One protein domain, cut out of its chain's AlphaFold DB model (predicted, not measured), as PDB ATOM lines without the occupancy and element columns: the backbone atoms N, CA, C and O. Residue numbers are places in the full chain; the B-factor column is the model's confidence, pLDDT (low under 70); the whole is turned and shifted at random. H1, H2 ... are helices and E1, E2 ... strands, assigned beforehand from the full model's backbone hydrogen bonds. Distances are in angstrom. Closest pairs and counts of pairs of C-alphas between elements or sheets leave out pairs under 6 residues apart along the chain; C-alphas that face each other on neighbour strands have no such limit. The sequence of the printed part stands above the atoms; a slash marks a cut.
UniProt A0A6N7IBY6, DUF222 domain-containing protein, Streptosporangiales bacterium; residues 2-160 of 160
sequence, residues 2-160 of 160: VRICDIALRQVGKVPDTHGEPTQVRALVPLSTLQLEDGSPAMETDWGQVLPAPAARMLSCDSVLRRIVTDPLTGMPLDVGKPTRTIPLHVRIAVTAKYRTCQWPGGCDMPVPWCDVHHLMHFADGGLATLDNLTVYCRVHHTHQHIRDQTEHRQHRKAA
ATOM      1  N   VAL A   2      34.499 -39.894 133.736       53.19
ATOM      2  CA  VAL A   2      34.072 -38.761 132.861       53.19
ATOM      3  C   VAL A   2      34.909 -37.480 133.033       53.19
ATOM      4  O   VAL A   2      35.218 -36.817 132.053       53.19
ATOM      5  N   ARG A   3      35.339 -37.146 134.258       54.62
ATOM      6  CA  ARG A   3      36.100 -35.912 134.545       54.62
ATOM      7  C   ARG A   3      37.483 -35.858 133.903       54.62
ATOM      8  O   ARG A   3      37.901 -34.779 133.513       54.62
ATOM      9  N   ILE A   4      38.181 -36.986 133.788       57.97
ATOM     10  CA  ILE A   4      39.506 -36.986 133.159       57.97
ATOM     11  C   ILE A   4      39.376 -36.802 131.641       57.97
ATOM     12  O   ILE A   4      40.138 -36.044 131.053       57.97
ATOM     13  N   CYS A   5      38.344 -37.402 131.036       61.84
ATOM     14  CA  CYS A   5      38.002 -37.171 129.637       61.84
ATOM     15  C   CYS A   5      37.554 -35.723 129.409       61.84
ATOM     16  O   CYS A   5      37.995 -35.113 128.451       61.84
ATOM     17  N   ASP A   6      36.738 -35.147 130.295       63.69
ATOM     18  CA  ASP A   6      36.297 -33.747 130.205       63.69
ATOM     19  C   ASP A   6      37.476 -32.761 130.317       63.69
ATOM     20  O   ASP A   6      37.568 -31.828 129.527       63.69
ATOM     21  N   ILE A   7      38.429 -32.998 131.227       62.59
ATOM     22  CA  ILE A   7      39.656 -32.189 131.341       62.59
ATOM     23  C   ILE A   7      40.521 -32.342 130.078       62.59
ATOM     24  O   ILE A   7      40.933 -31.336 129.503       62.59
ATOM     25  N   ALA A   8      40.750 -33.571 129.602       63.34
ATOM     26  CA  ALA A   8      41.524 -33.821 128.385       63.34
ATOM     27  C   ALA A   8      40.879 -33.182 127.137       63.34
ATOM     28  O   ALA A   8      41.560 -32.509 126.363       63.34
ATOM     29  N   LEU A   9      39.560 -33.325 126.975       65.62
ATOM     30  CA  LEU A   9      38.800 -32.774 125.849       65.62
ATOM     31  C   LEU A   9      38.749 -31.242 125.876       65.62
ATOM     32  O   LEU A   9      38.872 -30.617 124.825       65.62
ATOM     33  N   ARG A  10      38.597 -30.624 127.056       62.88
ATOM     34  CA  ARG A  10      38.525 -29.158 127.186       62.88
ATOM     35  C   ARG A  10      39.871 -28.458 127.044       62.88
ATOM     36  O   ARG A  10      39.883 -27.296 126.656       62.88
ATOM     37  N   GLN A  11      40.979 -29.113 127.392       57.66
ATOM     38  CA  GLN A  11      42.289 -28.453 127.435       57.66
ATOM     39  C   GLN A  11      43.155 -28.689 126.198       57.66
ATOM     40  O   GLN A  11      43.925 -27.802 125.846       57.66
ATOM     41  N   VAL A  12      43.048 -29.845 125.533       60.53
ATOM     42  CA  VAL A  12      44.006 -30.201 124.470       60.53
ATOM     43  C   VAL A  12      43.444 -29.938 123.069       60.53
ATOM     44  O   VAL A  12      44.216 -29.767 122.129       60.53
ATOM     45  N   GLY A  13      42.115 -29.882 122.890       55.88
ATOM     46  CA  GLY A  13      41.460 -29.642 121.587       55.88
ATOM     47  C   GLY A  13      41.825 -30.645 120.474       55.88
ATOM     48  O   GLY A  13      41.335 -30.540 119.355       55.88
ATOM     49  N   LYS A  14      42.695 -31.608 120.781       60.72
ATOM     50  CA  LYS A  14      43.263 -32.629 119.913       60.72
ATOM     51  C   LYS A  14      43.322 -33.912 120.729       60.72
ATOM     52  O   LYS A  14      44.129 -34.039 121.644       60.72
ATOM     53  N   VAL A  15      42.432 -34.841 120.417       63.97
ATOM     54  CA  VAL A  15      42.546 -36.241 120.836       63.97
ATOM     55  C   VAL A  15      43.064 -37.041 119.641       63.97
ATOM     56  O   VAL A  15      42.773 -36.645 118.512       63.97
ATOM     57  N   PRO A  16      43.830 -38.129 119.842       59.38
ATOM     58  CA  PRO A  16      44.200 -39.012 118.740       59.38
ATOM     59  C   PRO A  16      42.943 -39.482 117.993       59.38
ATOM     60  O   PRO A  16      42.015 -39.999 118.617       59.38
ATOM     61  N   ASP A  17      42.901 -39.266 116.680       57.91
ATOM     62  CA  ASP A  17      41.751 -39.502 115.797       57.91
ATOM     63  C   ASP A  17      41.909 -40.756 114.915       57.91
ATOM     64  O   ASP A  17      40.935 -41.219 114.325       57.91
ATOM     65  N   THR A  18      43.100 -41.371 114.883       50.91
ATOM     66  CA  THR A  18      43.351 -42.692 114.279       50.91
ATOM     67  C   THR A  18      44.448 -43.489 115.019       50.91
ATOM     68  O   THR A  18      45.419 -42.906 115.493       50.91
ATOM     69  N   HIS A  19      44.319 -44.832 115.020       36.91
ATOM     70  CA  HIS A  19      45.176 -45.886 115.632       36.91
ATOM     71  C   HIS A  19      45.003 -46.174 117.148       36.91
ATOM     72  O   HIS A  19      44.878 -45.264 117.958       36.91
ATOM     73  N   GLY A  20      45.109 -47.466 117.525       54.84
ATOM     74  CA  GLY A  20      45.306 -47.952 118.910       54.84
ATOM     75  C   GLY A  20      44.036 -48.280 119.712       54.84
ATOM     76  O   GLY A  20      42.934 -47.950 119.293       54.84
ATOM     77  N   GLU A  21      44.195 -48.975 120.854       53.22
ATOM     78  CA  GLU A  21      43.134 -49.237 121.852       53.22
ATOM     79  C   GLU A  21      42.229 -48.001 122.089       53.22
ATOM     80  O   GLU A  21      42.716 -46.874 121.992       53.22
ATOM     81  N   PRO A  22      40.933 -48.178 122.437       56.31
ATOM     82  CA  PRO A  22      39.975 -47.076 122.623       56.31
ATOM     83  C   PRO A  22      40.537 -45.944 123.490       56.31
ATOM     84  O   PRO A  22      41.229 -46.236 124.460       56.31
ATOM     85  N   THR A  23      40.209 -44.680 123.178       65.31
ATOM     86  CA  THR A  23      40.747 -43.461 123.819       65.31
ATOM     87  C   THR A  23      40.933 -43.623 125.331       65.31
ATOM     88  O   THR A  23      39.965 -43.654 126.093       65.31
ATOM     89  N   GLN A  24      42.191 -43.713 125.774       71.00
ATOM     90  CA  GLN A  24      42.553 -43.799 127.188       71.00
ATOM     91  C   GLN A  24      43.145 -42.466 127.635       71.00
ATOM     92  O   GLN A  24      43.966 -41.881 126.931       71.00
ATOM     93  N   VAL A  25      42.780 -42.020 128.836       75.25
ATOM     94  CA  VAL A  25      43.581 -41.023 129.551       75.25
ATOM     95  C   VAL A  25      44.391 -41.765 130.595       75.25
ATOM     96  O   VAL A  25      43.825 -42.452 131.448       75.25
ATOM     97  N   ARG A  26      45.712 -41.653 130.500       78.81
ATOM     98  CA  ARG A  26      46.639 -42.234 131.462       78.81
ATOM     99  C   ARG A  26      47.206 -41.127 132.338       78.81
ATOM    100  O   ARG A  26      47.346 -39.978 131.919       78.81
ATOM    101  N   ALA A  27      47.468 -41.497 133.579       83.62
ATOM    102  CA  ALA A  27      48.175 -40.674 134.536       83.62
ATOM    103  C   ALA A  27      49.131 -41.584 135.294       83.62
ATOM    104  O   ALA A  27      48.758 -42.703 135.665       83.62
ATOM    105  N   LEU A  28      50.352 -41.104 135.504       87.75
ATOM    106  CA  LEU A  28      51.316 -41.778 136.352       87.75
ATOM    107  C   LEU A  28      51.171 -41.205 137.757       87.75
ATOM    108  O   LEU A  28      51.265 -39.997 137.970       87.75
ATOM    109  N   VAL A  29      50.915 -42.081 138.722       90.94
ATOM    110  CA  VAL A  29      50.771 -41.693 140.122       90.94
ATOM    111  C   VAL A  29      51.656 -42.584 140.987       90.94
ATOM    112  O   VAL A  29      51.507 -43.809 140.951       90.94
ATOM    113  N   PRO A  30      52.582 -42.003 141.764       91.50
ATOM    114  CA  PRO A  30      53.342 -42.764 142.745       91.50
ATOM    115  C   PRO A  30      52.430 -43.356 143.816       91.50
ATOM    116  O   PRO A  30      51.433 -42.753 144.219       91.50
ATOM    117  N   LEU A  31      52.778 -44.554 144.291       92.25
ATOM    118  CA  LEU A  31      51.988 -45.228 145.319       92.25
ATOM    119  C   LEU A  31      51.915 -44.389 146.604       92.25
ATOM    120  O   LEU A  31      50.839 -44.277 147.180       92.25
ATOM    121  N   SER A  32      53.008 -43.717 146.971       92.75
ATOM    122  CA  SER A  32      53.086 -42.793 148.108       92.75
ATOM    123  C   SER A  32      52.053 -41.660 148.028       92.75
ATOM    124  O   SER A  32      51.390 -41.342 149.017       92.75
ATOM    125  N   THR A  33      51.806 -41.119 146.829       93.69
ATOM    126  CA  THR A  33      50.743 -40.133 146.581       93.69
ATOM    127  C   THR A  33      49.361 -40.728 146.843       93.69
ATOM    128  O   THR A  33      48.519 -40.084 147.470       93.69
ATOM    129  N   LEU A  34      49.112 -41.962 146.393       93.50
ATOM    130  CA  LEU A  34      47.852 -42.658 146.660       93.50
ATOM    131  C   LEU A  34      47.705 -43.071 148.125       93.50
ATOM    132  O   LEU A  34      46.579 -43.159 148.589       93.50
ATOM    133  N   GLN A  35      48.801 -43.288 148.846       93.56
ATOM    134  CA  GLN A  35      48.836 -43.575 150.284       93.56
ATOM    135  C   GLN A  35      48.846 -42.305 151.144       93.56
ATOM    136  O   GLN A  35      48.837 -42.386 152.367       93.56
ATOM    137  N   LEU A  36      48.805 -41.120 150.522       92.25
ATOM    138  CA  LEU A  36      48.778 -39.823 151.207       92.25
ATOM    139  C   LEU A  36      49.998 -39.610 152.115       92.25
ATOM    140  O   LEU A  36      49.886 -39.029 153.201       92.25
ATOM    141  N   GLU A  37      51.168 -40.072 151.673       90.94
ATOM    142  CA  GLU A  37      52.420 -39.836 152.377       90.94
ATOM    143  C   GLU A  37      52.871 -38.374 152.225       90.94
ATOM    144  O   GLU A  37      52.805 -37.795 151.134       90.94
ATOM    145  N   ASP A  38      53.349 -37.765 153.312       87.12
ATOM    146  CA  ASP A  38      53.875 -36.401 153.279       87.12
ATOM    147  C   ASP A  38      55.129 -36.308 152.399       87.12
ATOM    148  O   ASP A  38      55.967 -37.206 152.387       87.12
ATOM    149  N   GLY A  39      55.252 -35.213 151.647       86.31
ATOM    150  CA  GLY A  39      56.346 -35.022 150.690       86.31
ATOM    151  C   GLY A  39      56.192 -35.801 149.379       86.31
ATOM    152  O   GLY A  39      57.046 -35.669 148.505       86.31
ATOM    153  N   SER A  40      55.105 -36.566 149.206       88.12
ATOM    154  CA  SER A  40      54.828 -37.248 147.939       88.12
ATOM    155  C   SER A  40      54.674 -36.256 146.783       88.12
ATOM    156  O   SER A  40      54.045 -35.204 146.956       88.12
ATOM    157  N   PRO A  41      55.171 -36.598 145.585       87.12
ATOM    158  CA  PRO A  41      54.932 -35.795 144.393       87.12
ATOM    159  C   PRO A  41      53.435 -35.746 144.049       87.12
ATOM    160  O   PRO A  41      52.644 -36.619 144.424       87.12
ATOM    161  N   ALA A  42      53.032 -34.710 143.319       83.94
ATOM    162  CA  ALA A  42      51.688 -34.633 142.762       83.94
ATOM    163  C   ALA A  42      51.506 -35.655 141.626       83.94
ATOM    164  O   ALA A  42      52.477 -36.115 141.028       83.94
ATOM    165  N   MET A  43      50.255 -36.006 141.323       85.94
ATOM    166  CA  MET A  43      49.961 -36.805 140.135       85.94
ATOM    167  C   MET A  43      50.064 -35.915 138.898       85.94
ATOM    168  O   MET A  43      49.499 -34.822 138.898       85.94
ATOM    169  N   GLU A  44      50.699 -36.412 137.841       82.69
ATOM    170  CA  GLU A  44      50.744 -35.751 136.539       82.69
ATOM    171  C   GLU A  44      50.088 -36.641 135.478       82.69
ATOM    172  O   GLU A  44      50.249 -37.867 135.460       82.69
ATOM    173  N   THR A  45      49.275 -36.036 134.620       81.38
ATOM    174  CA  THR A  45      48.703 -36.722 133.458       81.38
ATOM    175  C   THR A  45      49.689 -36.711 132.292       81.38
ATOM    176  O   THR A  45      50.571 -35.858 132.232       81.38
ATOM    177  N   ASP A  46      49.473 -37.569 131.289       78.25
ATOM    178  CA  ASP A  46      50.254 -37.555 130.035       78.25
ATOM    179  C   ASP A  46      50.212 -36.186 129.297       78.25
ATOM    180  O   ASP A  46      50.955 -35.969 128.343       78.25
ATOM    181  N   TRP A  47      49.345 -35.261 129.726       76.56
ATOM    182  CA  TRP A  47      49.125 -33.939 129.131       76.56
ATOM    183  C   TRP A  47      49.605 -32.779 130.021       76.56
ATOM    184  O   TRP A  47      49.220 -31.634 129.787       76.56
ATOM    185  N   GLY A  48      50.406 -33.057 131.055       77.44
ATOM    186  CA  GLY A  48      51.018 -32.035 131.914       77.44
ATOM    187  C   GLY A  48      50.083 -31.428 132.967       77.44
ATOM    188  O   GLY A  48      50.384 -30.387 133.549       77.44
ATOM    189  N   GLN A  49      48.920 -32.042 133.219       81.75
ATOM    190  CA  GLN A  49      48.016 -31.574 134.272       81.75
ATOM    191  C   GLN A  49      48.466 -32.119 135.622       81.75
ATOM    192  O   GLN A  49      48.506 -33.332 135.823       81.75
ATOM    193  N   VAL A  50      48.716 -31.218 136.570       86.00
ATOM    194  CA  VAL A  50      49.088 -31.575 137.939       86.00
ATOM    195  C   VAL A  50      47.840 -31.654 138.815       86.00
ATOM    196  O   VAL A  50      47.052 -30.709 138.889       86.00
ATOM    197  N   LEU A  51      47.653 -32.786 139.491       86.62
ATOM    198  CA  LEU A  51      46.499 -33.062 140.339       86.62
ATOM    199  C   LEU A  51      46.926 -33.380 141.782       86.62
ATOM    200  O   LEU A  51      47.880 -34.131 142.003       86.62
ATOM    201  N   PRO A  52      46.208 -32.842 142.787       89.12
ATOM    202  CA  PRO A  52      46.517 -33.099 144.187       89.12
ATOM    203  C   PRO A  52      46.158 -34.540 144.583       89.12
ATOM    204  O   PRO A  52      45.286 -35.171 143.982       89.12
ATOM    205  N   ALA A  53      46.778 -35.040 145.655       91.50
ATOM    206  CA  ALA A  53      46.630 -36.426 146.106       91.50
ATOM    207  C   ALA A  53      45.168 -36.901 146.320       91.50
ATOM    208  O   ALA A  53      44.840 -37.996 145.858       91.50
ATOM    209  N   PRO A  54      44.235 -36.106 146.895       92.00
ATOM    210  CA  PRO A  54      42.823 -36.504 146.989       92.00
ATOM    211  C   PRO A  54      42.153 -36.708 145.631       92.00
ATOM    212  O   PRO A  54      41.334 -37.610 145.465       92.00
ATOM    213  N   ALA A  55      42.502 -35.883 144.640       91.00
ATOM    214  CA  ALA A  55      41.975 -36.024 143.290       91.00
ATOM    215  C   ALA A  55      42.538 -37.284 142.620       91.00
ATOM    216  O   ALA A  55      41.788 -38.007 141.968       91.00
ATOM    217  N   ALA A  56      43.823 -37.579 142.833       92.06
ATOM    218  CA  ALA A  56      44.445 -38.812 142.361       92.06
ATOM    219  C   ALA A  56      43.769 -40.059 142.965       92.06
ATOM    220  O   ALA A  56      43.346 -40.937 142.210       92.06
ATOM    221  N   ARG A  57      43.553 -40.099 144.293       93.44
ATOM    222  CA  ARG A  57      42.814 -41.194 144.959       93.44
ATOM    223  C   ARG A  57      41.399 -41.350 144.403       93.44
ATOM    224  O   ARG A  57      41.032 -42.445 143.977       93.44
ATOM    225  N   MET A  58      40.646 -40.256 144.292       93.38
ATOM    226  CA  MET A  58      39.296 -40.278 143.719       93.38
ATOM    227  C   MET A  58      39.261 -40.853 142.304       93.38
ATOM    228  O   MET A  58      38.412 -41.684 141.984       93.38
ATOM    229  N   LEU A  59      40.169 -40.405 141.436       90.31
ATOM    230  CA  LEU A  59      40.237 -40.894 140.062       90.31
ATOM    231  C   LEU A  59      40.630 -42.372 140.020       90.31
ATOM    232  O   LEU A  59      40.135 -43.105 139.164       90.31
ATOM    233  N   SER A  60      41.456 -42.828 140.960       92.81
ATOM    234  CA  SER A  60      41.902 -44.216 141.035       92.81
ATOM    235  C   SER A  60      40.860 -45.189 141.607       92.81
ATOM    236  O   SER A  60      40.952 -46.376 141.320       92.81
ATOM    237  N   CYS A  61      39.834 -44.719 142.334       92.00
ATOM    238  CA  CYS A  61      38.851 -45.582 143.009       92.00
ATOM    239  C   CYS A  61      38.160 -46.607 142.095       92.00
ATOM    240  O   CYS A  61      37.923 -47.732 142.526       92.00
ATOM    241  N   ASP A  62      37.887 -46.261 140.836       88.38
ATOM    242  CA  ASP A  62      37.233 -47.129 139.844       88.38
ATOM    243  C   ASP A  62      37.961 -47.068 138.488       88.38
ATOM    244  O   ASP A  62      37.388 -46.780 137.431       88.38
ATOM    245  N   SER A  63      39.268 -47.308 138.533       90.88
ATOM    246  CA  SER A  63      40.153 -47.241 137.371       90.88
ATOM    247  C   SER A  63      40.760 -48.596 137.020       90.88
ATOM    248  O   SER A  63      40.729 -49.553 137.798       90.88
ATOM    249  N   VAL A  64      41.308 -48.679 135.807       91.75
ATOM    250  CA  VAL A  64      42.233 -49.749 135.427       91.75
ATOM    251  C   VAL A  64      43.629 -49.313 135.852       91.75
ATOM    252  O   VAL A  64      44.113 -48.274 135.410       91.75
ATOM    253  N   LEU A  65      44.274 -50.107 136.694       91.25
ATOM    254  CA  LEU A  65      45.639 -49.905 137.144       91.25
ATOM    255  C   LEU A  65      46.590 -50.813 136.382       91.25
ATOM    256  O   LEU A  65      46.274 -51.962 136.081       91.25
ATOM    257  N   ARG A  66      47.791 -50.301 136.134       92.50
ATOM    258  CA  ARG A  66      48.960 -51.081 135.735       92.50
ATOM    259  C   ARG A  66      50.064 -50.716 136.711       92.50
ATOM    260  O   ARG A  66      50.458 -49.556 136.782       92.50
ATOM    261  N   ARG A  67      50.504 -51.682 137.516       91.56
ATOM    262  CA  ARG A  67      51.584 -51.454 138.477       91.56
ATOM    263  C   ARG A  67      52.901 -51.401 137.715       91.56
ATOM    264  O   ARG A  67      53.205 -52.345 136.995       91.56
ATOM    265  N   ILE A  68      53.664 -50.334 137.904       92.81
ATOM    266  CA  ILE A  68      55.010 -50.198 137.351       92.81
ATOM    267  C   ILE A  68      55.977 -50.203 138.529       92.81
ATOM    268  O   ILE A  68      55.811 -49.424 139.465       92.81
ATOM    269  N   VAL A  69      56.953 -51.104 138.500       92.81
ATOM    270  CA  VAL A  69      58.087 -51.082 139.428       92.81
ATOM    271  C   VAL A  69      59.233 -50.396 138.715       92.81
ATOM    272  O   VAL A  69      59.561 -50.780 137.596       92.81
ATOM    273  N   THR A  70      59.841 -49.403 139.350       92.69
ATOM    274  CA  THR A  70      60.971 -48.655 138.796       92.69
ATOM    275  C   THR A  70      62.211 -48.851 139.650       92.69
ATOM    276  O   THR A  70      62.120 -48.959 140.873       92.69
ATOM    277  N   ASP A  71      63.371 -48.848 139.008       92.81
ATOM    278  CA  ASP A  71      64.652 -48.723 139.685       92.81
ATOM    279  C   ASP A  71      64.736 -47.349 140.383       92.81
ATOM    280  O   ASP A  71      64.492 -46.325 139.739       92.81
ATOM    281  N   PRO A  72      65.053 -47.289 141.687       87.69
ATOM    282  CA  PRO A  72      65.009 -46.039 142.444       87.69
ATOM    283  C   PRO A  72      66.151 -45.066 142.114       87.69
ATOM    284  O   PRO A  72      66.031 -43.886 142.430       87.69
ATOM    285  N   LEU A  73      67.250 -45.529 141.507       91.50
ATOM    286  CA  LEU A  73      68.409 -44.687 141.182       91.50
ATOM    287  C   LEU A  73      68.292 -44.070 139.785       91.50
ATOM    288  O   LEU A  73      68.666 -42.920 139.574       91.50
ATOM    289  N   THR A  74      67.790 -44.846 138.831       94.00
ATOM    290  CA  THR A  74      67.737 -44.497 137.406       94.00
ATOM    291  C   THR A  74      66.333 -44.138 136.925       94.00
ATOM    292  O   THR A  74      66.192 -43.530 135.868       94.00
ATOM    293  N   GLY A  75      65.289 -44.533 137.663       88.06
ATOM    294  CA  GLY A  75      63.889 -44.393 137.255       88.06
ATOM    295  C   GLY A  75      63.441 -45.392 136.182       88.06
ATOM    296  O   GLY A  75      62.295 -45.333 135.738       88.06
ATOM    297  N   MET A  76      64.309 -46.317 135.758       94.00
ATOM    298  CA  MET A  76      63.998 -47.265 134.686       94.00
ATOM    299  C   MET A  76      62.924 -48.275 135.123       94.00
ATOM    300  O   MET A  76      63.054 -48.862 136.199       94.00
ATOM    301  N   PRO A  77      61.877 -48.529 134.313       92.75
ATOM    302  CA  PRO A  77      60.903 -49.579 134.598       92.75
ATOM    303  C   PRO A  77      61.561 -50.966 134.632       92.75
ATOM    304  O   PRO A  77      62.187 -51.390 133.665       92.75
ATOM    305  N   LEU A  78      61.382 -51.676 135.743       95.44
ATOM    306  CA  LEU A  78      61.861 -53.039 135.974       95.44
ATOM    307  C   LEU A  78      60.768 -54.087 135.730       95.44
ATOM    308  O   LEU A  78      61.057 -55.186 135.270       95.44
ATOM    309  N   ASP A  79      59.515 -53.753 136.050       94.31
ATOM    310  CA  ASP A  79      58.354 -54.633 135.881       94.31
ATOM    311  C   ASP A  79      57.105 -53.812 135.553       94.31
ATOM    312  O   ASP A  79      56.898 -52.724 136.098       94.31
ATOM    313  N   VAL A  80      56.251 -54.362 134.689       92.75
ATOM    314  CA  VAL A  80      54.936 -53.804 134.367       92.75
ATOM    315  C   VAL A  80      53.895 -54.904 134.522       92.75
ATOM    316  O   VAL A  80      53.803 -55.838 133.726       92.75
ATOM    317  N   GLY A  81      53.076 -54.764 135.559       90.69
ATOM    318  CA  GLY A  81      52.001 -55.692 135.863       90.69
ATOM    319  C   GLY A  81      50.866 -55.645 134.839       90.69
ATOM    320  O   GLY A  81      50.636 -54.648 134.148       90.69
ATOM    321  N   LYS A  82      50.093 -56.736 134.794       92.62
ATOM    322  CA  LYS A  82      48.867 -56.816 133.989       92.62
ATOM    323  C   LYS A  82      47.857 -55.742 134.414       92.62
ATOM    324  O   LYS A  82      47.797 -55.407 135.599       92.62
ATOM    325  N   PRO A  83      47.029 -55.241 133.480       91.56
ATOM    326  CA  PRO A  83      45.947 -54.336 133.827       91.56
ATOM    327  C   PRO A  83      44.955 -55.023 134.769       91.56
ATOM    328  O   PRO A  83      44.414 -56.082 134.453       91.56
ATOM    329  N   THR A  84      44.687 -54.400 135.911       91.75
ATOM    330  CA  THR A  84      43.681 -54.847 136.877       91.75
ATOM    331  C   THR A  84      42.727 -53.705 137.184       91.75
ATOM    332  O   THR A  84      43.119 -52.543 137.219       91.75
ATOM    333  N   ARG A  85      41.441 -54.001 137.378       93.38
ATOM    334  CA  ARG A  85      40.507 -52.985 137.878       93.38
ATOM    335  C   ARG A  85      40.597 -52.923 139.391       93.38
ATOM    336  O   ARG A  85      40.570 -53.971 140.029       93.38
ATOM    337  N   THR A  86      40.596 -51.715 139.946       95.19
ATOM    338  CA  THR A  86      40.406 -51.523 141.393       95.19
ATOM    339  C   THR A  86      39.071 -52.087 141.852       95.19
ATOM    340  O   THR A  86      38.986 -52.673 142.920       95.19
ATOM    341  N   ILE A  87      38.046 -51.979 141.003       96.25
ATOM    342  CA  ILE A  87      36.733 -52.585 141.204       96.25
ATOM    343  C   ILE A  87      36.407 -53.429 139.968       96.25
ATOM    344  O   ILE A  87      36.103 -52.877 138.899       96.25
ATOM    345  N   PRO A  88      36.483 -54.770 140.064       95.38
ATOM    346  CA  PRO A  88      36.071 -55.658 138.984       95.38
ATOM    347  C   PRO A  88      34.619 -55.403 138.567       95.38
ATOM    348  O   PRO A  88      33.768 -55.077 139.394       95.38
ATOM    349  N   LEU A  89      34.317 -55.584 137.278       94.19
ATOM    350  CA  LEU A  89      33.007 -55.232 136.717       94.19
ATOM    351  C   LEU A  89      31.838 -55.923 137.439       94.19
ATOM    352  O   LEU A  89      30.834 -55.278 137.727       94.19
ATOM    353  N   HIS A  90      31.978 -57.207 137.774       95.62
ATOM    354  CA  HIS A  90      30.931 -57.951 138.480       95.62
ATOM    355  C   HIS A  90      30.663 -57.388 139.888       95.62
ATOM    356  O   HIS A  90      29.506 -57.271 140.286       95.62
ATOM    357  N   VAL A  91      31.706 -56.961 140.612       97.00
ATOM    358  CA  VAL A  91      31.567 -56.306 141.924       97.00
ATOM    359  C   VAL A  91      30.904 -54.943 141.767       97.00
ATOM    360  O   VAL A  91      29.978 -54.624 142.506       97.00
ATOM    361  N   ARG A  92      31.321 -54.155 140.768       95.94
ATOM    362  CA  ARG A  92      30.703 -52.858 140.463       95.94
ATOM    363  C   ARG A  92      29.198 -53.004 140.239       95.94
ATOM    364  O   ARG A  92      28.432 -52.254 140.837       95.94
ATOM    365  N   ILE A  93      28.779 -53.976 139.423       95.81
ATOM    366  CA  ILE A  93      27.360 -54.268 139.173       95.81
ATOM    367  C   ILE A  93      26.649 -54.584 140.493       95.81
ATOM    368  O   ILE A  93      25.642 -53.944 140.798       95.81
ATOM    369  N   ALA A  94      27.205 -55.486 141.309       97.25
ATOM    370  CA  ALA A  94      26.623 -55.863 142.598       97.25
ATOM    371  C   ALA A  94      26.456 -54.664 143.551       97.25
ATOM    372  O   ALA A  94      25.383 -54.477 144.123       97.25
ATOM    373  N   VAL A  95      27.475 -53.805 143.678       96.94
ATOM    374  CA  VAL A  95      27.410 -52.600 144.521       96.94
ATOM    375  C   VAL A  95      26.355 -51.624 144.004       96.94
ATOM    376  O   VAL A  95      25.535 -51.133 144.775       96.94
ATOM    377  N   THR A  96      26.328 -51.356 142.698       95.56
ATOM    378  CA  THR A  96      25.343 -50.420 142.128       95.56
ATOM    379  C   THR A  96      23.906 -50.939 142.206       95.56
ATOM    380  O   THR A  96      22.987 -50.133 142.291       95.56
ATOM    381  N   ALA A  97      23.699 -52.260 142.237       96.56
ATOM    382  CA  ALA A  97      22.384 -52.865 142.441       96.56
ATOM    383  C   ALA A  97      21.913 -52.810 143.908       96.56
ATOM    384  O   ALA A  97      20.710 -52.755 144.161       96.56
ATOM    385  N   LYS A  98      22.849 -52.807 144.869       96.50
ATOM    386  CA  LYS A  98      22.574 -52.730 146.317       96.50
ATOM    387  C   LYS A  98      21.980 -51.380 146.733       96.50
ATOM    388  O   LYS A  98      21.167 -51.329 147.653       96.50
ATOM    389  N   TYR A  99      22.373 -50.292 146.072       96.81
ATOM    390  CA  TYR A  99      22.026 -48.926 146.471       96.81
ATOM    391  C   TYR A  99      21.035 -48.257 145.506       96.81
ATOM    392  O   TYR A  99      20.935 -48.614 144.334       96.81
ATOM    393  N   ARG A 100      20.289 -47.257 146.000       96.31
ATOM    394  CA  ARG A 100      19.339 -46.453 145.196       96.31
ATOM    395  C   ARG A 100      19.785 -45.006 145.007       96.31
ATOM    396  O   ARG A 100      19.619 -44.455 143.919       96.31
ATOM    397  N   THR A 101      20.433 -44.441 146.017       97.69
ATOM    398  CA  THR A 101      20.959 -43.074 146.020       97.69
ATOM    399  C   THR A 101      22.363 -43.024 146.624       97.69
ATOM    400  O   THR A 101      22.879 -44.023 147.131       97.69
ATOM    401  N   CYS A 102      23.000 -41.858 146.547       98.31
ATOM    402  CA  CYS A 102      24.271 -41.547 147.188       98.31
ATOM    403  C   CYS A 102      24.225 -41.837 148.697       98.31
ATOM    404  O   CYS A 102      23.366 -41.335 149.413       98.31
ATOM    405  N   GLN A 103      25.204 -42.585 149.200       98.00
ATOM    406  CA  GLN A 103      25.258 -43.072 150.585       98.00
ATOM    407  C   GLN A 103      25.949 -42.101 151.550       98.00
ATOM    408  O   GLN A 103      26.528 -42.514 152.553       98.00
ATOM    409  N   TRP A 104      25.958 -40.806 151.230       97.69
ATOM    410  CA  TRP A 104      26.622 -39.812 152.072       97.69
ATOM    411  C   TRP A 104      25.957 -39.769 153.459       97.69
ATOM    412  O   TRP A 104      24.729 -39.672 153.509       97.69
ATOM    413  N   PRO A 105      26.714 -39.784 154.577       95.00
ATOM    414  CA  PRO A 105      26.130 -39.867 155.920       95.00
ATOM    415  C   PRO A 105      25.145 -38.742 156.270       95.00
ATOM    416  O   PRO A 105      24.233 -38.954 157.059       95.00
ATOM    417  N   GLY A 106      25.304 -37.554 155.674       94.31
ATOM    418  CA  GLY A 106      24.393 -36.415 155.859       94.31
ATOM    419  C   GLY A 106      23.117 -36.453 155.005       94.31
ATOM    420  O   GLY A 106      22.352 -35.495 155.039       94.31
ATOM    421  N   GLY A 107      22.900 -37.518 154.228       95.69
ATOM    422  CA  GLY A 107      21.790 -37.643 153.282       95.69
ATOM    423  C   GLY A 107      22.090 -37.024 151.911       95.69
ATOM    424  O   GLY A 107      22.756 -35.995 151.796       95.69
ATOM    425  N   CYS A 108      21.634 -37.688 150.844       98.00
ATOM    426  CA  CYS A 108      21.722 -37.201 149.467       98.00
ATOM    427  C   CYS A 108      20.811 -38.017 148.538       98.00
ATOM    428  O   CYS A 108      21.003 -39.222 148.383       98.00
ATOM    429  N   ASP A 109      19.894 -37.352 147.838       97.38
ATOM    430  CA  ASP A 109      18.931 -38.022 146.949       97.38
ATOM    431  C   ASP A 109      19.465 -38.275 145.532       97.38
ATOM    432  O   ASP A 109      18.732 -38.726 144.654       97.38
ATOM    433  N   MET A 110      20.751 -38.001 145.282       97.94
ATOM    434  CA  MET A 110      21.359 -38.237 143.973       97.94
ATOM    435  C   MET A 110      21.284 -39.734 143.629       97.94
ATOM    436  O   MET A 110      21.873 -40.535 144.357       97.94
ATOM    437  N   PRO A 111      20.610 -40.148 142.546       95.81
ATOM    438  CA  PRO A 111      20.466 -41.558 142.208       95.81
ATOM    439  C   PRO A 111      21.800 -42.200 141.790       95.81
ATOM    440  O   PRO A 111      22.706 -41.539 141.268       95.81
ATOM    441  N   VAL A 112      21.913 -43.518 141.999       95.00
ATOM    442  CA  VAL A 112      23.147 -44.297 141.748       95.00
ATOM    443  C   VAL A 112      23.760 -44.118 140.353       95.00
ATOM    444  O   VAL A 112      24.986 -44.068 140.284       95.00
ATOM    445  N   PRO A 113      23.006 -43.971 139.244       92.81
ATOM    446  CA  PRO A 113      23.610 -43.747 137.927       92.81
ATOM    447  C   PRO A 113      24.509 -42.502 137.832       92.81
ATOM    448  O   PRO A 113      25.361 -42.436 136.949       92.81
ATOM    449  N   TRP A 114      24.360 -41.531 138.743       93.69
ATOM    450  CA  TRP A 114      25.225 -40.346 138.851       93.69
ATOM    451  C   TRP A 114      26.261 -40.441 139.982       93.69
ATOM    452  O   TRP A 114      26.925 -39.454 140.315       93.69
ATOM    453  N   CYS A 115      26.407 -41.621 140.578       95.19
ATOM    454  CA  CYS A 115      27.367 -41.897 141.633       95.19
ATOM    455  C   CYS A 115      28.583 -42.665 141.103       95.19
ATOM    456  O   CYS A 115      28.494 -43.479 140.183       95.19
ATOM    457  N   ASP A 116      29.731 -42.418 141.722       95.25
ATOM    458  CA  ASP A 116      30.903 -43.272 141.601       95.25
ATOM    459  C   ASP A 116      30.878 -44.329 142.709       95.25
ATOM    460  O   ASP A 116      30.402 -44.066 143.817       95.25
ATOM    461  N   VAL A 117      31.434 -45.507 142.426       96.50
ATOM    462  CA  VAL A 117      31.725 -46.497 143.466       96.50
ATOM    463  C   VAL A 117      33.025 -46.105 144.167       96.50
ATOM    464  O   VAL A 117      34.001 -45.738 143.511       96.50
ATOM    465  N   HIS A 118      33.024 -46.183 145.490       96.50
ATOM    466  CA  HIS A 118      34.107 -45.737 146.353       96.50
ATOM    467  C   HIS A 118      34.479 -46.831 147.355       96.50
ATOM    468  O   HIS A 118      33.609 -47.553 147.841       96.50
ATOM    469  N   HIS A 119      35.769 -46.932 147.659       97.12
ATOM    470  CA  HIS A 119      36.307 -47.845 148.661       97.12
ATOM    471  C   HIS A 119      36.342 -47.180 150.039       97.12
ATOM    472  O   HIS A 119      36.931 -46.113 150.155       97.12
ATOM    473  N   LEU A 120      35.786 -47.821 151.071       95.69
ATOM    474  CA  LEU A 120      35.840 -47.323 152.454       95.69
ATOM    475  C   LEU A 120      37.271 -47.378 153.010       95.69
ATOM    476  O   LEU A 120      37.789 -46.380 153.494       95.69
ATOM    477  N   MET A 121      37.930 -48.528 152.881       95.81
ATOM    478  CA  MET A 121      39.384 -48.648 152.912       95.81
ATOM    479  C   MET A 121      39.860 -48.673 151.471       95.81
ATOM    480  O   MET A 121      39.560 -49.605 150.726       95.81
ATOM    481  N   HIS A 122      40.578 -47.640 151.062       96.06
ATOM    482  CA  HIS A 122      41.015 -47.485 149.685       96.06
ATOM    483  C   HIS A 122      42.013 -48.581 149.269       96.06
ATOM    484  O   HIS A 122      42.807 -49.057 150.080       96.06
ATOM    485  N   PHE A 123      42.009 -48.976 147.989       95.12
ATOM    486  CA  PHE A 123      42.841 -50.093 147.508       95.12
ATOM    487  C   PHE A 123      44.344 -49.875 147.748       95.12
ATOM    488  O   PHE A 123      45.077 -50.831 147.987       95.12
ATOM    489  N   ALA A 124      44.805 -48.620 147.684       94.44
ATOM    490  CA  ALA A 124      46.210 -48.271 147.908       94.44
ATOM    491  C   ALA A 124      46.656 -48.528 149.359       94.44
ATOM    492  O   ALA A 124      47.849 -48.678 149.612       94.44
ATOM    493  N   ASP A 125      45.695 -48.645 150.279       94.88
ATOM    494  CA  ASP A 125      45.921 -48.995 151.683       94.88
ATOM    495  C   ASP A 125      45.629 -50.487 151.947       94.88
ATOM    496  O   ASP A 125      45.509 -50.908 153.092       94.88
ATOM    497  N   GLY A 126      45.484 -51.305 150.895       94.25
ATOM    498  CA  GLY A 126      45.189 -52.740 151.000       94.25
ATOM    499  C   GLY A 126      43.700 -53.098 150.999       94.25
ATOM    500  O   GLY A 126      43.347 -54.263 151.171       94.25
ATOM    501  N   GLY A 127      42.815 -52.125 150.772       95.88
ATOM    502  CA  GLY A 127      41.378 -52.360 150.717       95.88
ATOM    503  C   GLY A 127      40.946 -53.284 149.577       95.88
ATOM    504  O   GLY A 127      41.268 -53.056 148.411       95.88
ATOM    505  N   LEU A 128      40.168 -54.314 149.907       96.44
ATOM    506  CA  LEU A 128      39.653 -55.280 148.937       96.44
ATOM    507  C   LEU A 128      38.370 -54.779 148.260       96.44
ATOM    508  O   LEU A 128      37.563 -54.080 148.871       96.44
ATOM    509  N   ALA A 129      38.134 -55.198 147.017       96.44
ATOM    510  CA  ALA A 129      36.900 -54.904 146.289       96.44
ATOM    511  C   ALA A 129      35.762 -55.854 146.709       96.44
ATOM    512  O   ALA A 129      35.358 -56.737 145.952       96.44
ATOM    513  N   THR A 130      35.260 -55.694 147.932       97.19
ATOM    514  CA  THR A 130      34.133 -56.464 148.486       97.19
ATOM    515  C   THR A 130      32.913 -55.570 148.700       97.19
ATOM    516  O   THR A 130      33.038 -54.355 148.829       97.19
ATOM    517  N   LEU A 131      31.708 -56.152 148.763       96.81
ATOM    518  CA  LEU A 131      30.468 -55.389 148.994       96.81
ATOM    519  C   LEU A 131      30.434 -54.641 150.339       96.81
ATOM    520  O   LEU A 131      29.650 -53.702 150.477       96.81
ATOM    521  N   ASP A 132      31.247 -55.067 151.308       96.62
ATOM    522  CA  ASP A 132      31.341 -54.453 152.637       96.62
ATOM    523  C   ASP A 132      32.346 -53.300 152.671       96.62
ATOM    524  O   ASP A 132      32.203 -52.379 153.467       96.62
ATOM    525  N   ASN A 133      33.336 -53.320 151.775       97.81
ATOM    526  CA  ASN A 133      34.330 -52.259 151.647       97.81
ATOM    527  C   ASN A 133      33.976 -51.238 150.550       97.81
ATOM    528  O   ASN A 133      34.758 -50.332 150.273       97.81
ATOM    529  N   LEU A 134      32.824 -51.379 149.893       97.81
ATOM    530  CA  LEU A 134      32.415 -50.520 148.785       97.81
ATOM    531  C   LEU A 134      31.091 -49.812 149.075       97.81
ATOM    532  O   LEU A 134      30.127 -50.403 149.556       97.81
ATOM    533  N   THR A 135      31.035 -48.539 148.698       97.62
ATOM    534  CA  THR A 135      29.853 -47.675 148.787       97.62
ATOM    535  C   THR A 135      29.680 -46.869 147.497       97.62
ATOM    536  O   THR A 135      30.497 -46.971 146.580       97.62
ATOM    537  N   VAL A 136      28.617 -46.069 147.397       97.69
ATOM    538  CA  VAL A 136      28.380 -45.172 146.256       97.69
ATOM    539  C   VAL A 136      28.218 -43.728 146.708       97.69
ATOM    540  O   VAL A 136      27.415 -43.428 147.592       97.69
ATOM    541  N   TYR A 137      28.935 -42.814 146.057       97.69
ATOM    542  CA  TYR A 137      28.842 -41.379 146.317       97.69
ATOM    543  C   TYR A 137      28.644 -40.589 145.029       97.69
ATOM    544  O   TYR A 137      29.275 -40.868 144.011       97.69
ATOM    545  N   CYS A 138      27.805 -39.551 145.069       96.75
ATOM    546  CA  CYS A 138      27.751 -38.577 143.981       96.75
ATOM    547  C   CYS A 138      29.110 -37.878 143.841       96.75
ATOM    548  O   CYS A 138      29.889 -37.822 144.792       96.75
ATOM    549  N   ARG A 139      29.400 -37.286 142.676       92.44
ATOM    550  CA  ARG A 139      30.707 -36.648 142.418       92.44
ATOM    551  C   ARG A 139      31.128 -35.648 143.505       92.44
ATOM    552  O   ARG A 139      32.309 -35.589 143.852       92.44
ATOM    553  N   VAL A 140      30.182 -34.860 144.018       95.50
ATOM    554  CA  VAL A 140      30.432 -33.857 145.066       95.50
ATOM    555  C   VAL A 140      30.871 -34.542 146.358       95.50
ATOM    556  O   VAL A 140      31.964 -34.275 146.849       95.50
ATOM    557  N   HIS A 141      30.076 -35.489 146.855       97.62
ATOM    558  CA  HIS A 141      30.375 -36.210 148.091       97.62
ATOM    559  C   HIS A 141      31.582 -37.139 147.972       97.62
ATOM    560  O   HIS A 141      32.338 -37.263 148.924       97.62
ATOM    561  N   HIS A 142      31.842 -37.710 146.796       96.38
ATOM    562  CA  HIS A 142      33.049 -38.495 146.550       96.38
ATOM    563  C   HIS A 142      34.314 -37.632 146.671       96.38
ATOM    564  O   HIS A 142      35.303 -38.038 147.275       96.38
ATOM    565  N   THR A 143      34.264 -36.402 146.147       94.81
ATOM    566  CA  THR A 143      35.341 -35.414 146.324       94.81
ATOM    567  C   THR A 143      35.507 -35.021 147.776       94.81
ATOM    568  O   THR A 143      36.627 -34.993 148.278       94.81
ATOM    569  N   HIS A 144      34.396 -34.750 148.449       95.88
ATOM    570  CA  HIS A 144      34.419 -34.351 149.842       95.88
ATOM    571  C   HIS A 144      34.977 -35.458 150.744       95.88
ATOM    572  O   HIS A 144      35.805 -35.167 151.602       95.88
ATOM    573  N   GLN A 145      34.614 -36.719 150.485       96.00
ATOM    574  CA  GLN A 145      35.150 -37.871 151.204       96.00
ATOM    575  C   GLN A 145      36.670 -37.953 151.063       96.00
ATOM    576  O   GLN A 145      37.356 -37.979 152.070       96.00
ATOM    577  N   HIS A 146      37.220 -37.875 149.849       95.00
ATOM    578  CA  HIS A 146      38.675 -37.958 149.675       95.00
ATOM    579  C   HIS A 146      39.454 -36.791 150.288       95.00
ATOM    580  O   HIS A 146      40.598 -36.965 150.710       95.00
ATOM    581  N   ILE A 147      38.860 -35.596 150.341       93.81
ATOM    582  CA  ILE A 147      39.446 -34.473 151.084       93.81
ATOM    583  C   ILE A 147      39.446 -34.798 152.583       93.81
ATOM    584  O   ILE A 147      40.461 -34.594 153.252       93.81
ATOM    585  N   ARG A 148      38.337 -35.344 153.096       92.94
ATOM    586  CA  ARG A 148      38.196 -35.760 154.493       92.94
ATOM    587  C   ARG A 148      39.207 -36.847 154.864       92.94
ATOM    588  O   ARG A 148      39.954 -36.645 155.817       92.94
ATOM    589  N   ASP A 149      39.328 -37.900 154.059       90.88
ATOM    590  CA  ASP A 149      40.294 -38.991 154.253       90.88
ATOM    591  C   ASP A 149      41.726 -38.448 154.379       90.88
ATOM    592  O   ASP A 149      42.491 -38.859 155.248       90.88
ATOM    593  N   GLN A 150      42.099 -37.468 153.545       89.06
ATOM    594  CA  GLN A 150      43.415 -36.834 153.635       89.06
ATOM    595  C   GLN A 150      43.605 -36.041 154.925       89.06
ATOM    596  O   GLN A 150      44.694 -36.072 155.508       89.06
ATOM    597  N   THR A 151      42.580 -35.317 155.372       89.56
ATOM    598  CA  THR A 151      42.661 -34.588 156.640       89.56
ATOM    599  C   THR A 151      42.813 -35.534 157.829       89.56
ATOM    600  O   THR A 151      43.672 -35.290 158.676       89.56
ATOM    601  N   GLU A 152      42.072 -36.644 157.842       88.31
ATOM    602  CA  GLU A 152      42.140 -37.680 158.878       88.31
ATOM    603  C   GLU A 152      43.514 -38.376 158.866       88.31
ATOM    604  O   GLU A 152      44.171 -38.463 159.905       88.31
ATOM    605  N   HIS A 153      44.024 -38.766 157.691       84.88
ATOM    606  CA  HIS A 153      45.343 -39.398 157.549       84.88
ATOM    607  C   HIS A 153      46.477 -38.533 158.127       84.88
ATOM    608  O   HIS A 153      47.355 -39.017 158.845       84.88
ATOM    609  N   ARG A 154      46.432 -37.217 157.874       84.62
ATOM    610  CA  ARG A 154      47.395 -36.252 158.432       84.62
ATOM    611  C   ARG A 154      47.286 -36.104 159.947       84.62
ATOM    612  O   ARG A 154      48.301 -35.883 160.602       84.62
ATOM    613  N   GLN A 155      46.081 -36.179 160.508       81.50
ATOM    614  CA  GLN A 155      45.877 -36.092 161.956       81.50
ATOM    615  C   GLN A 155      46.422 -37.335 162.664       81.50
ATOM    616  O   GLN A 155      47.149 -37.194 163.645       81.50
ATOM    617  N   HIS A 156      46.152 -38.528 162.129       76.56
ATOM    618  CA  HIS A 156      46.649 -39.783 162.695       76.56
ATOM    619  C   HIS A 156      48.182 -39.862 162.715       76.56
ATOM    620  O   HIS A 156      48.745 -40.254 163.732       76.56
ATOM    621  N   ARG A 157      48.876 -39.424 161.653       69.69
ATOM    622  CA  ARG A 157      50.355 -39.417 161.627       69.69
ATOM    623  C   ARG A 157      50.995 -38.391 162.558       69.69
ATOM    624  O   ARG A 157      52.119 -38.604 162.978       69.69
ATOM    625  N   LYS A 158      50.318 -37.284 162.880       67.19
ATOM    626  CA  LYS A 158      50.825 -36.309 163.864       67.19
ATOM    627  C   LYS A 158      50.723 -36.803 165.308       67.19
ATOM    628  O   LYS A 158      51.354 -36.215 166.180       67.19
ATOM    629  N   ALA A 159      49.886 -37.805 165.557       60.16
ATOM    630  CA  ALA A 159      49.639 -38.359 166.884       60.16
ATOM    631  C   ALA A 159      50.468 -39.625 167.187       60.16
ATOM    632  O   ALA A 159      50.395 -40.117 168.312       60.16
ATOM    633  N   ALA A 160      51.213 -40.145 166.205       54.78
ATOM    634  CA  ALA A 160      52.099 -41.308 166.306       54.78
ATOM    635  C   ALA A 160      53.568 -40.868 166.339       54.78
ATOM    636  O   ALA A 160      54.361 -41.558 167.015       54.78
TER     637      ALA A 160
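Overview. This is residues 2 to 160 of the 160 residues of the protein "DUF222 domain-containing protein" of Streptosporangiales bacterium (UniProt A0A6N7IBY6). A short helix, H3, sits near the middle, and the long helix H5 crosses it steeply with its residues 142 to 150. On one side of the domain the hairpin of strands E4 and E5 has H4 packed on it, while the smaller hairpin E2 and E3 lies far out and residues 17 to 22, after H1, stick out. The 159 printed residues include five named helices and five named strands, in the order H1 H2 E1 H3 E2 E3 H4 E4 E5 H5; each of the two sheets, E2 - E3 and E4 - E5, is antiparallel. The class is mixed, helices and strands, with 73 residues, under half, in named elements. The whole is compact, with a radius of gyration of the C-alphas of 16.7 A and spans of 48 by 47 by 29 A.

Along the chain. H1, residues 2 to 12, begins at C-alpha 2 (34.072, -38.761, 132.861) and is 15.6 A long. H2 is residues 31 to 34, E1 residues 43 to 45, and H3 residues 53 to 60, 10.4 A. E2 is residues 68 to 70 and E3 residues 77 to 80. H4, residues 89 to 98, measures 14.4 A. E4, residues 115 to 119, measures 12.8 A, and E5, residues 134 to 138, 13.7 A. H5, residues 139 to 158, runs 29.4 A to C-alpha 158 (50.825, -36.309, 163.864).

Arrangement. H1 is close to H3 but not clearly touching: the closest C-alphas, of Ile 4 and Leu 59, are 8.0 A apart, at a steep tilt of 69.7 degrees, only just short of about perpendicular, opposite ways. H2 and H3 touch, closest at the C-alphas of Leu 34 and Arg 57, 5.5 A. E1 pairs with no named strand; residues 27 to 28 pair with its residues 44 to 45, antiparallel. E2 and E3 form an antiparallel hairpin, with N 69 and O 79 at 2.9 A. The closest C-alphas of H4 and E5 are those of Val 95 and Leu 134, 6.9 A. E4 and E5 form an antiparallel hairpin, with N 116 and O 137 at 2.8 A. H3 and H5 touch, with the C-alphas of Pro 54 and His 146 closest at 5.2 A, at a steep tilt of 50 degrees, opposite ways. H4 and H5 are apart. In H1, H3, H4 and H5 every O i to N i+4 pair is within hydrogen-bond range; H2 is too short for such a pair.

Size, cuts and confidence. The C-alphas farthest apart, of Thr 18 and Ala 159, are 53.2 A apart. The printed part has no cut. The links H1 to H2, H4 to E4 and E4 to E5 are long. The mean pLDDT of the printed part is 86.7; residues 2 to 23 and 157 to 160 are under 70.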